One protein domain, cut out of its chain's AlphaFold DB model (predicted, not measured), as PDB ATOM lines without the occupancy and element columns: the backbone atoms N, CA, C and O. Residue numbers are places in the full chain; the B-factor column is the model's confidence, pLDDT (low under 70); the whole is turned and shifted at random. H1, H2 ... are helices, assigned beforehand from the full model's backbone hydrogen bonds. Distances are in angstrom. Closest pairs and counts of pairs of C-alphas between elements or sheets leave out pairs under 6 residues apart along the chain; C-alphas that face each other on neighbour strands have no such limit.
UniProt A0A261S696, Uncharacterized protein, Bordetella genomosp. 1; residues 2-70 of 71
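AT A GLANCE: This is residues 2 to 70 of the 71 residues of an uncharacterized protein of Bordetella genomosp. 1 (UniProt A0A261S696). Two long helices, H1 and H3, stand at the two ends of a drawn-out, winding string, with one short helical turn, H2, part-way along it; the three helices form no packed core. H1 reaches out at one end, and H3 turns back from the far end near Gly 50. The printed part has 69 residues with three named helices, in the order H1, H2, H3, and no named strand, and its class is all helix. It is extended, with a radius of gyration of the C-alphas of 21.4 A and spans of 68 by 28 by 21 A.

HOW THE PARTS SIT: H1, residues 2 to 20, touches no helix, and residues 2 to 21 stand free. H2, residues 33 to 36, is apart from H1. H3, residues 52 to 69, is apart from both H1 and H2, and its residues 57 to 69 stand free, as do 52 to 54. Every O i to N i+4 pair is within hydrogen-bond range in H1 and H3; H2 is too short for such a pair, and its one O i to N i+3 pair is within range.

IN THESE COORDINATES: H1 begins at C-alpha 2, at (-12.375, 34.037, 2.202), and is 26.6 A long from first to last C-alpha. H2, four residues, begins at C-alpha 33, at (-3.960, 4.255, -24.814). H3 is 25.9 A long and ends at C-alpha 69, at (17.979, 12.923, -32.645).

THE WHOLE: The two C-alphas farthest apart, those of Leu 2 and Gly 50, are 68.7 A apart. The printed part has no cut. The links H1 to H2, with 12 residues, and H2 to H3, with 15 residues, are both long. The mean pLDDT of the printed part is 83.3, and residues 20 to 31 are under 70.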
ATOM      1  N   LEU A   2     -13.630  34.804   2.382       82.75
ATOM      2  CA  LEU A   2     -12.375  34.037   2.202       82.75
ATOM      3  C   LEU A   2     -12.563  32.656   1.539       82.75
ATOM      4  O   LEU A   2     -11.865  32.328   0.588       82.75
ATOM      5  N   VAL A   3     -13.552  31.880   1.994       86.06
ATOM      6  CA  VAL A   3     -13.852  30.541   1.451       86.06
ATOM      7  C   VAL A   3     -14.267  30.601  -0.022       86.06
ATOM      8  O   VAL A   3     -13.819  29.793  -0.826       86.06
ATOM      9  N   GLN A   4     -15.066  31.601  -0.406       84.31
ATOM     10  CA  GLN A   4     -15.469  31.791  -1.802       84.31
ATOM     11  C   GLN A   4     -14.280  32.179  -2.686       84.31
ATOM     12  O   GLN A   4     -14.187  31.717  -3.822       84.31
ATOM     13  N   THR A   5     -13.353  32.989  -2.169       87.81
ATOM     14  CA  THR A   5     -12.120  33.349  -2.879       87.81
ATOM     15  C   THR A   5     -11.216  32.132  -3.073       87.81
ATOM     16  O   THR A   5     -10.746  31.905  -4.182       87.81
ATOM     17  N   LEU A   6     -11.038  31.300  -2.041       90.94
ATOM     18  CA  LEU A   6     -10.233  30.076  -2.124       90.94
ATOM     19  C   LEU A   6     -10.812  29.066  -3.122       90.94
ATOM     20  O   LEU A   6     -10.072  28.531  -3.943       90.94
ATOM     21  N   VAL A   7     -12.133  28.860  -3.113       93.56
ATOM     22  CA  VAL A   7     -12.814  27.975  -4.074       93.56
ATOM     23  C   VAL A   7     -12.662  28.495  -5.504       93.56
ATOM     24  O   VAL A   7     -12.360  27.723  -6.410       93.56
ATOM     25  N   ARG A   8     -12.808  29.808  -5.717       89.81
ATOM     26  CA  ARG A   8     -12.627  30.431  -7.035       89.81
ATOM     27  C   ARG A   8     -11.196  30.306  -7.548       89.81
ATOM     28  O   ARG A   8     -11.003  29.938  -8.702       89.81
ATOM     29  N   CYS A   9     -10.203  30.576  -6.706       91.69
ATOM     30  CA  CYS A   9      -8.796  30.433  -7.071       91.69
ATOM     31  C   CYS A   9      -8.432  28.971  -7.354       91.69
ATOM     32  O   CYS A   9      -7.787  28.695  -8.361       91.69
ATOM     33  N   GLY A  10      -8.895  28.032  -6.524       91.50
ATOM     34  CA  GLY A  10      -8.687  26.600  -6.742       91.50
ATOM     35  C   GLY A  10      -9.305  26.112  -8.053       91.50
ATOM     36  O   GLY A  10      -8.639  25.423  -8.820       91.50
ATOM     37  N   ALA A  11     -10.536  26.535  -8.357       92.31
ATOM     38  CA  ALA A  11     -11.198  26.206  -9.617       92.31
ATOM     39  C   ALA A  11     -10.437  26.758 -10.832       92.31
ATOM     40  O   ALA A  11     -10.229  26.031 -11.797       92.31
ATOM     41  N   MET A  12      -9.968  28.009 -10.769       91.69
ATOM     42  CA  MET A  12      -9.179  28.623 -11.844       91.69
ATOM     43  C   MET A  12      -7.836  27.919 -12.064       91.69
ATOM     44  O   MET A  12      -7.448  27.691 -13.207       91.69
ATOM     45  N   LEU A  13      -7.136  27.541 -10.989       89.25
ATOM     46  CA  LEU A  13      -5.868  26.810 -11.078       89.25
ATOM     47  C   LEU A  13      -6.061  25.400 -11.643       89.25
ATOM     48  O   LEU A  13      -5.292  24.981 -12.503       89.25
ATOM     49  N   ALA A  14      -7.111  24.695 -11.215       85.75
ATOM     50  CA  ALA A  14      -7.463  23.391 -11.767       85.75
ATOM     51  C   ALA A  14      -7.792  23.490 -13.265       85.75
ATOM     52  O   ALA A  14      -7.288  22.700 -14.059       85.75
ATOM     53  N   PHE A  15      -8.563  24.502 -13.674       81.50
ATOM     54  CA  PHE A  15      -8.877  24.743 -15.084       81.50
ATOM     55  C   PHE A  15      -7.626  25.091 -15.899       81.50
ATOM     56  O   PHE A  15      -7.433  24.566 -16.992       81.50
ATOM     57  N   GLY A  16      -6.744  25.932 -15.353       82.69
ATOM     58  CA  GLY A  16      -5.466  26.278 -15.970       82.69
ATOM     59  C   GLY A  16      -4.556  25.065 -16.162       82.69
ATOM     60  O   GLY A  16      -3.969  24.918 -17.229       82.69
ATOM     61  N   ALA A  17      -4.488  24.159 -15.184       79.81
ATOM     62  CA  ALA A  17      -3.727  22.915 -15.294       79.81
ATOM     63  C   ALA A  17      -4.301  21.972 -16.368       79.81
ATOM     64  O   ALA A  17      -3.545  21.400 -17.150       79.81
ATOM     65  N   VAL A  18      -5.633  21.859 -16.458       75.69
ATOM     66  CA  VAL A  18      -6.309  21.071 -17.505       75.69
ATOM     67  C   VAL A  18      -6.058  21.661 -18.896       75.69
ATOM     68  O   VAL A  18      -5.767  20.921 -19.832       75.69
ATOM     69  N   LEU A  19      -6.115  22.989 -19.040       72.69
ATOM     70  CA  LEU A  19      -5.858  23.662 -20.316       72.69
ATOM     71  C   LEU A  19      -4.374  23.633 -20.711       72.69
ATOM     72  O   LEU A  19      -4.077  23.450 -21.886       72.69
ATOM     73  N   ALA A  20      -3.445  23.743 -19.758       68.38
ATOM     74  CA  ALA A  20      -2.009  23.596 -20.012       68.38
ATOM     75  C   ALA A  20      -1.624  22.160 -20.416       68.38
ATOM     76  O   ALA A  20      -0.644  21.962 -21.132       68.38
ATOM     77  N   GLY A  21      -2.406  21.164 -19.990       58.31
ATOM     78  CA  GLY A  21      -2.287  19.774 -20.434       58.31
ATOM     79  C   GLY A  21      -2.939  19.477 -21.789       58.31
ATOM     80  O   GLY A  21      -2.749  18.384 -22.320       58.31
ATOM     81  N   CYS A  22      -3.688  20.414 -22.378       61.69
ATOM     82  CA  CYS A  22      -4.339  20.222 -23.671       61.69
ATOM     83  C   CYS A  22      -3.404  20.704 -24.792       61.69
ATOM     84  O   CYS A  22      -3.279  21.897 -25.066       61.69
ATOM     85  N   GLY A  23      -2.683  19.756 -25.393       56.47
ATOM     86  CA  GLY A  23      -1.684  20.000 -26.435       56.47
ATOM     87  C   GLY A  23      -2.207  20.787 -27.645       56.47
ATOM     88  O   GLY A  23      -3.365  20.665 -28.036       56.47
ATOM     89  N   GLY A  24      -1.312  21.584 -28.242       56.19
ATOM     90  CA  GLY A  24      -1.542  22.431 -29.419       56.19
ATOM     91  C   GLY A  24      -1.995  21.690 -30.695       56.19
ATOM     92  O   GLY A  24      -2.314  20.501 -30.648       56.19
ATOM     93  N   PRO A  25      -2.041  22.376 -31.859       49.72
ATOM     94  CA  PRO A  25      -2.662  21.885 -33.094       49.72
ATOM     95  C   PRO A  25      -1.902  20.676 -33.673       49.72
ATOM     96  O   PRO A  25      -1.033  20.790 -34.529       49.72
ATOM     97  N   GLY A  26      -2.218  19.506 -33.127       52.62
ATOM     98  CA  GLY A  26      -1.579  18.205 -33.354       52.62
ATOM     99  C   GLY A  26      -1.993  17.148 -32.312       52.62
ATOM    100  O   GLY A  26      -1.367  16.092 -32.214       52.62
ATOM    101  N   GLY A  27      -3.037  17.429 -31.518       49.69
ATOM    102  CA  GLY A  27      -3.435  16.728 -30.289       49.69
ATOM    103  C   GLY A  27      -3.987  15.305 -30.421       49.69
ATOM    104  O   GLY A  27      -4.526  14.787 -29.453       49.69
ATOM    105  N   SER A  28      -3.845  14.643 -31.567       54.25
ATOM    106  CA  SER A  28      -4.336  13.273 -31.782       54.25
ATOM    107  C   SER A  28      -3.245  12.193 -31.797       54.25
ATOM    108  O   SER A  28      -3.576  11.017 -31.898       54.25
ATOM    109  N   ARG A  29      -1.951  12.543 -31.664       55.03
ATOM    110  CA  ARG A  29      -0.851  11.546 -31.586       55.03
ATOM    111  C   ARG A  29      -0.183  11.406 -30.217       55.03
ATOM    112  O   ARG A  29       0.444  10.383 -29.972       55.03
ATOM    113  N   LEU A  30      -0.289  12.411 -29.346       57.16
ATOM    114  CA  LEU A  30       0.382  12.423 -28.035       57.16
ATOM    115  C   LEU A  30      -0.412  11.715 -26.928       57.16
ATOM    116  O   LEU A  30       0.179  11.245 -25.961       57.16
ATOM    117  N   PHE A  31      -1.731  11.606 -27.082       64.00
ATOM    118  CA  PHE A  31      -2.619  10.958 -26.122       64.00
ATOM    119  C   PHE A  31      -3.227   9.717 -26.767       64.00
ATOM    120  O   PHE A  31      -4.268   9.790 -27.413       64.00
ATOM    121  N   ASN A  32      -2.543   8.586 -26.637       75.69
ATOM    122  CA  ASN A  32      -3.081   7.282 -27.008       75.69
ATOM    123  C   ASN A  32      -3.246   6.414 -25.752       75.69
ATOM    124  O   ASN A  32      -2.924   6.839 -24.640       75.69
ATOM    125  N   GLU A  33      -3.771   5.202 -25.918       79.00
ATOM    126  CA  GLU A  33      -3.960   4.255 -24.814       79.00
ATOM    127  C   GLU A  33      -2.659   3.996 -24.038       79.00
ATOM    128  O   GLU A  33      -2.668   3.956 -22.810       79.00
ATOM    129  N   CYS A  34      -1.520   3.960 -24.731       84.06
ATOM    130  CA  CYS A  34      -0.199   3.769 -24.134       84.06
ATOM    131  C   CYS A  34       0.318   4.993 -23.366       84.06
ATOM    132  O   CYS A  34       1.223   4.856 -22.542       84.06
ATOM    133  N   THR A  35      -0.235   6.188 -23.609       84.50
ATOM    134  CA  THR A  35       0.036   7.385 -22.798       84.50
ATOM    135  C   THR A  35      -0.585   7.241 -21.408       84.50
ATOM    136  O   THR A  35       0.029   7.634 -20.420       84.50
ATOM    137  N   TRP A  36      -1.785   6.659 -21.325       80.44
ATOM    138  CA  TRP A  36      -2.523   6.477 -20.070       80.44
ATOM    139  C   TRP A  36      -2.165   5.179 -19.347       80.44
ATOM    140  O   TRP A  36      -2.072   5.158 -18.122       80.44
ATOM    141  N   ASN A  37      -1.936   4.109 -20.101       84.44
ATOM    142  CA  ASN A  37      -1.591   2.790 -19.600       84.44
ATOM    143  C   ASN A  37      -0.337   2.283 -20.313       84.44
ATOM    144  O   ASN A  37      -0.391   1.437 -21.205       84.44
ATOM    145  N   ARG A  38       0.820   2.824 -19.915       87.44
ATOM    146  CA  ARG A  38       2.102   2.444 -20.514       87.44
ATOM    147  C   ARG A  38       2.362   0.945 -20.402       87.44
ATOM    148  O   ARG A  38       2.792   0.344 -21.380       87.44
ATOM    149  N   SER A  39       2.120   0.362 -19.231       87.31
ATOM    150  CA  SER A  39       2.362  -1.061 -18.978       87.31
ATOM    151  C   SER A  39       1.504  -1.958 -19.866       87.31
ATOM    152  O   SER A  39       2.007  -2.959 -20.353       87.31
ATOM    153  N   GLY A  40       0.260  -1.570 -20.165       87.38
ATOM    154  CA  GLY A  40      -0.603  -2.314 -21.092       87.38
ATOM    155  C   GLY A  40      -0.079  -2.396 -22.531       87.38
ATOM    156  O   GLY A  40      -0.484  -3.283 -23.272       87.38
ATOM    157  N   CYS A  41       0.835  -1.504 -22.920       87.75
ATOM    158  CA  CYS A  41       1.444  -1.493 -24.249       87.75
ATOM    159  C   CYS A  41       2.874  -2.039 -24.286       87.75
ATOM    160  O   CYS A  41       3.473  -2.102 -25.361       87.75
ATOM    161  N   MET A  42       3.456  -2.375 -23.135       86.75
ATOM    162  CA  MET A  42       4.781  -2.984 -23.082       86.75
ATOM    163  C   MET A  42       4.630  -4.490 -23.290       86.75
ATOM    164  O   MET A  42       3.864  -5.146 -22.590       86.75
ATOM    165  N   TYR A  43       5.359  -5.042 -24.258       84.31
ATOM    166  CA  TYR A  43       5.470  -6.488 -24.413       84.31
ATOM    167  C   TYR A  43       6.552  -7.012 -23.462       84.31
ATOM    168  O   TYR A  43       7.727  -6.680 -23.614       84.31
ATOM    169  N   GLU A  44       6.148  -7.811 -22.476       82.94
ATOM    170  CA  GLU A  44       7.027  -8.411 -21.463       82.94
ATOM    171  C   GLU A  44       7.136  -9.931 -21.681       82.94
ATOM    172  O   GLU A  44       6.733 -10.734 -20.842       82.94
ATOM    173  N   GLY A  45       7.633 -10.333 -22.853       88.12
ATOM    174  CA  GLY A  45       7.843 -11.735 -23.225       88.12
ATOM    175  C   GLY A  45       9.301 -12.051 -23.555       88.12
ATOM    176  O   GLY A  45      10.120 -11.155 -23.752       88.12
ATOM    177  N   SER A  46       9.626 -13.343 -23.621       90.75
ATOM    178  CA  SER A  46      10.913 -13.810 -24.150       90.75
ATOM    179  C   SER A  46      11.004 -13.579 -25.661       90.75
ATOM    180  O   SER A  46       9.976 -13.496 -26.338       90.75
ATOM    181  N   TYR A  47      12.230 -13.512 -26.183       91.31
ATOM    182  CA  TYR A  47      12.475 -13.511 -27.625       91.31
ATOM    183  C   TYR A  47      11.936 -14.781 -28.285       91.31
ATOM    184  O   TYR A  47      11.906 -15.851 -27.666       91.31
ATOM    185  N   GLU A  48      11.556 -14.677 -29.559       93.31
ATOM    186  CA  GLU A  48      11.272 -15.861 -30.358       93.31
ATOM    187  C   GLU A  48      12.551 -16.690 -30.569       93.31
ATOM    188  O   GLU A  48      13.684 -16.210 -30.432       93.31
ATOM    189  N   GLN A  49      12.389 -17.978 -30.888       95.50
ATOM    190  CA  GLN A  49      13.527 -18.880 -31.055       95.50
ATOM    191  C   GLN A  49      14.459 -18.379 -32.170       95.50
ATOM    192  O   GLN A  49      14.086 -18.344 -33.339       95.50
ATOM    193  N   GLY A  50      15.697 -18.036 -31.802       94.44
ATOM    194  CA  GLY A  50      16.711 -17.523 -32.728       94.44
ATOM    195  C   GLY A  50      16.630 -16.018 -33.013       94.44
ATOM    196  O   GLY A  50      17.471 -15.511 -33.751       94.44
ATOM    197  N   GLU A  51      15.677 -15.291 -32.423       95.88
ATOM    198  CA  GLU A  51      15.498 -13.849 -32.648       95.88
ATOM    199  C   GLU A  51      16.409 -12.983 -31.761       95.88
ATOM    200  O   GLU A  51      16.770 -11.876 -32.150       95.88
ATOM    201  N   GLU A  52      16.829 -13.492 -30.598       93.62
ATOM    202  CA  GLU A  52      17.573 -12.752 -29.563       93.62
ATOM    203  C   GLU A  52      18.725 -11.904 -30.124       93.62
ATOM    204  O   GLU A  52      18.771 -10.692 -29.913       93.62
ATOM    205  N   GLN A  53      19.611 -12.511 -30.920       96.56
ATOM    206  CA  GLN A  53      20.764 -11.804 -31.481       96.56
ATOM    207  C   GLN A  53      20.344 -10.633 -32.384       96.56
ATOM    208  O   GLN A  53      20.930  -9.550 -32.308       96.56
ATOM    209  N   TYR A  54      19.331 -10.843 -33.228       95.81
ATOM    210  CA  TYR A  54      18.816  -9.807 -34.119       95.81
ATOM    211  C   TYR A  54      18.129  -8.692 -33.325       95.81
ATOM    212  O   TYR A  54      18.419  -7.515 -33.547       95.81
ATOM    213  N   ALA A  55      17.268  -9.050 -32.369       94.00
ATOM    214  CA  ALA A  55      16.524  -8.096 -31.557       94.00
ATOM    215  C   ALA A  55      17.459  -7.175 -30.757       94.00
ATOM    216  O   ALA A  55      17.262  -5.957 -30.723       94.00
ATOM    217  N   GLU A  56      18.518  -7.722 -30.157       94.81
ATOM    218  CA  GLU A  56      19.498  -6.941 -29.401       94.81
ATOM    219  C   GLU A  56      20.361  -6.030 -30.283       94.81
ATOM    220  O   GLU A  56      20.620  -4.869 -29.930       94.81
ATOM    221  N   GLU A  57      20.830  -6.530 -31.430       97.62
ATOM    222  CA  GLU A  57      21.609  -5.731 -32.376       97.62
ATOM    223  C   GLU A  57      20.778  -4.562 -32.915       97.62
ATOM    224  O   GLU A  57      21.237  -3.411 -32.935       97.62
ATOM    225  N   GLU A  58      19.531  -4.840 -33.280       96.25
ATOM    226  CA  GLU A  58      18.598  -3.856 -33.797       96.25
ATOM    227  C   GLU A  58      18.237  -2.812 -32.732       96.25
ATOM    228  O   GLU A  58      18.316  -1.605 -32.992       96.25
ATOM    229  N   ALA A  59      17.964  -3.236 -31.494       95.00
ATOM    230  CA  ALA A  59      17.739  -2.328 -30.370       95.00
ATOM    231  C   ALA A  59      18.942  -1.395 -30.151       95.00
ATOM    232  O   ALA A  59      18.789  -0.176 -30.005       95.00
ATOM    233  N   ARG A  60      20.167  -1.929 -30.204       96.88
ATOM    234  CA  ARG A  60      21.401  -1.136 -30.096       96.88
ATOM    235  C   ARG A  60      21.524  -0.123 -31.232       96.88
ATOM    236  O   ARG A  60      21.901   1.029 -30.987       96.88
ATOM    237  N   ARG A  61      21.226  -0.526 -32.469       97.06
ATOM    238  CA  ARG A  61      21.256   0.348 -33.650       97.06
ATOM    239  C   ARG A  61      20.261   1.496 -33.500       97.06
ATOM    240  O   ARG A  61      20.639   2.653 -33.697       97.06
ATOM    241  N   LEU A  62      19.026   1.197 -33.107       95.88
ATOM    242  CA  LEU A  62      17.963   2.182 -32.917       95.88
ATOM    243  C   LEU A  62      18.282   3.149 -31.775       95.88
ATOM    244  O   LEU A  62      18.159   4.358 -31.964       95.88
ATOM    245  N   ASN A  63      18.797   2.665 -30.645       94.88
ATOM    246  CA  ASN A  63      19.199   3.520 -29.524       94.88
ATOM    247  C   ASN A  63      20.272   4.539 -29.933       94.88
ATOM    248  O   ASN A  63      20.156   5.724 -29.613       94.88
ATOM    249  N   LYS A  64      21.275   4.125 -30.719       96.31
ATOM    250  CA  LYS A  64      22.279   5.048 -31.281       96.31
ATOM    251  C   LYS A  64      21.660   6.085 -32.219       96.31
ATOM    252  O   LYS A  64      22.111   7.227 -32.248       96.31
ATOM    253  N   GLN A  65      20.654   5.704 -33.008       96.12
ATOM    254  CA  GLN A  65      19.949   6.648 -33.878       96.12
ATOM    255  C   GLN A  65      19.129   7.657 -33.075       96.12
ATOM    256  O   GLN A  65      19.158   8.839 -33.410       96.12
ATOM    257  N   GLN A  66      18.450   7.224 -32.012       92.94
ATOM    258  CA  GLN A  66      17.696   8.127 -31.140       92.94
ATOM    259  C   GLN A  66      18.616   9.104 -30.409       92.94
ATOM    260  O   GLN A  66      18.324  10.293 -30.387       92.94
ATOM    261  N   GLN A  67      19.778   8.654 -29.923       92.06
ATOM    262  CA  GLN A  67      20.783   9.541 -29.318       92.06
ATOM    263  C   GLN A  67      21.215  10.684 -30.239       92.06
ATOM    264  O   GLN A  67      21.447  11.786 -29.766       92.06
ATOM    265  N   ARG A  68      21.266  10.461 -31.557       91.31
ATOM    266  CA  ARG A  68      21.582  11.518 -32.534       91.31
ATOM    267  C   ARG A  68      20.431  12.498 -32.782       91.31
ATOM    268  O   ARG A  68      20.665  13.551 -33.361       91.31
ATOM    269  N   ARG A  69      19.197  12.120 -32.440       88.19
ATOM    270  CA  ARG A  69      17.979  12.923 -32.645       88.19
ATOM    271  C   ARG A  69      17.571  13.709 -31.401       88.19
ATOM    272  O   ARG A  69      16.736  14.599 -31.521       88.19
ATOM    273  N   MET A  70      18.109  13.360 -30.233       70.00
ATOM    274  CA  MET A  70      17.871  14.096 -28.995       70.00
ATOM    275  C   MET A  70      18.737  15.372 -29.008       70.00
ATOM    276  O   MET A  70      19.953  15.234 -29.154       70.00
TER     277      MET A  70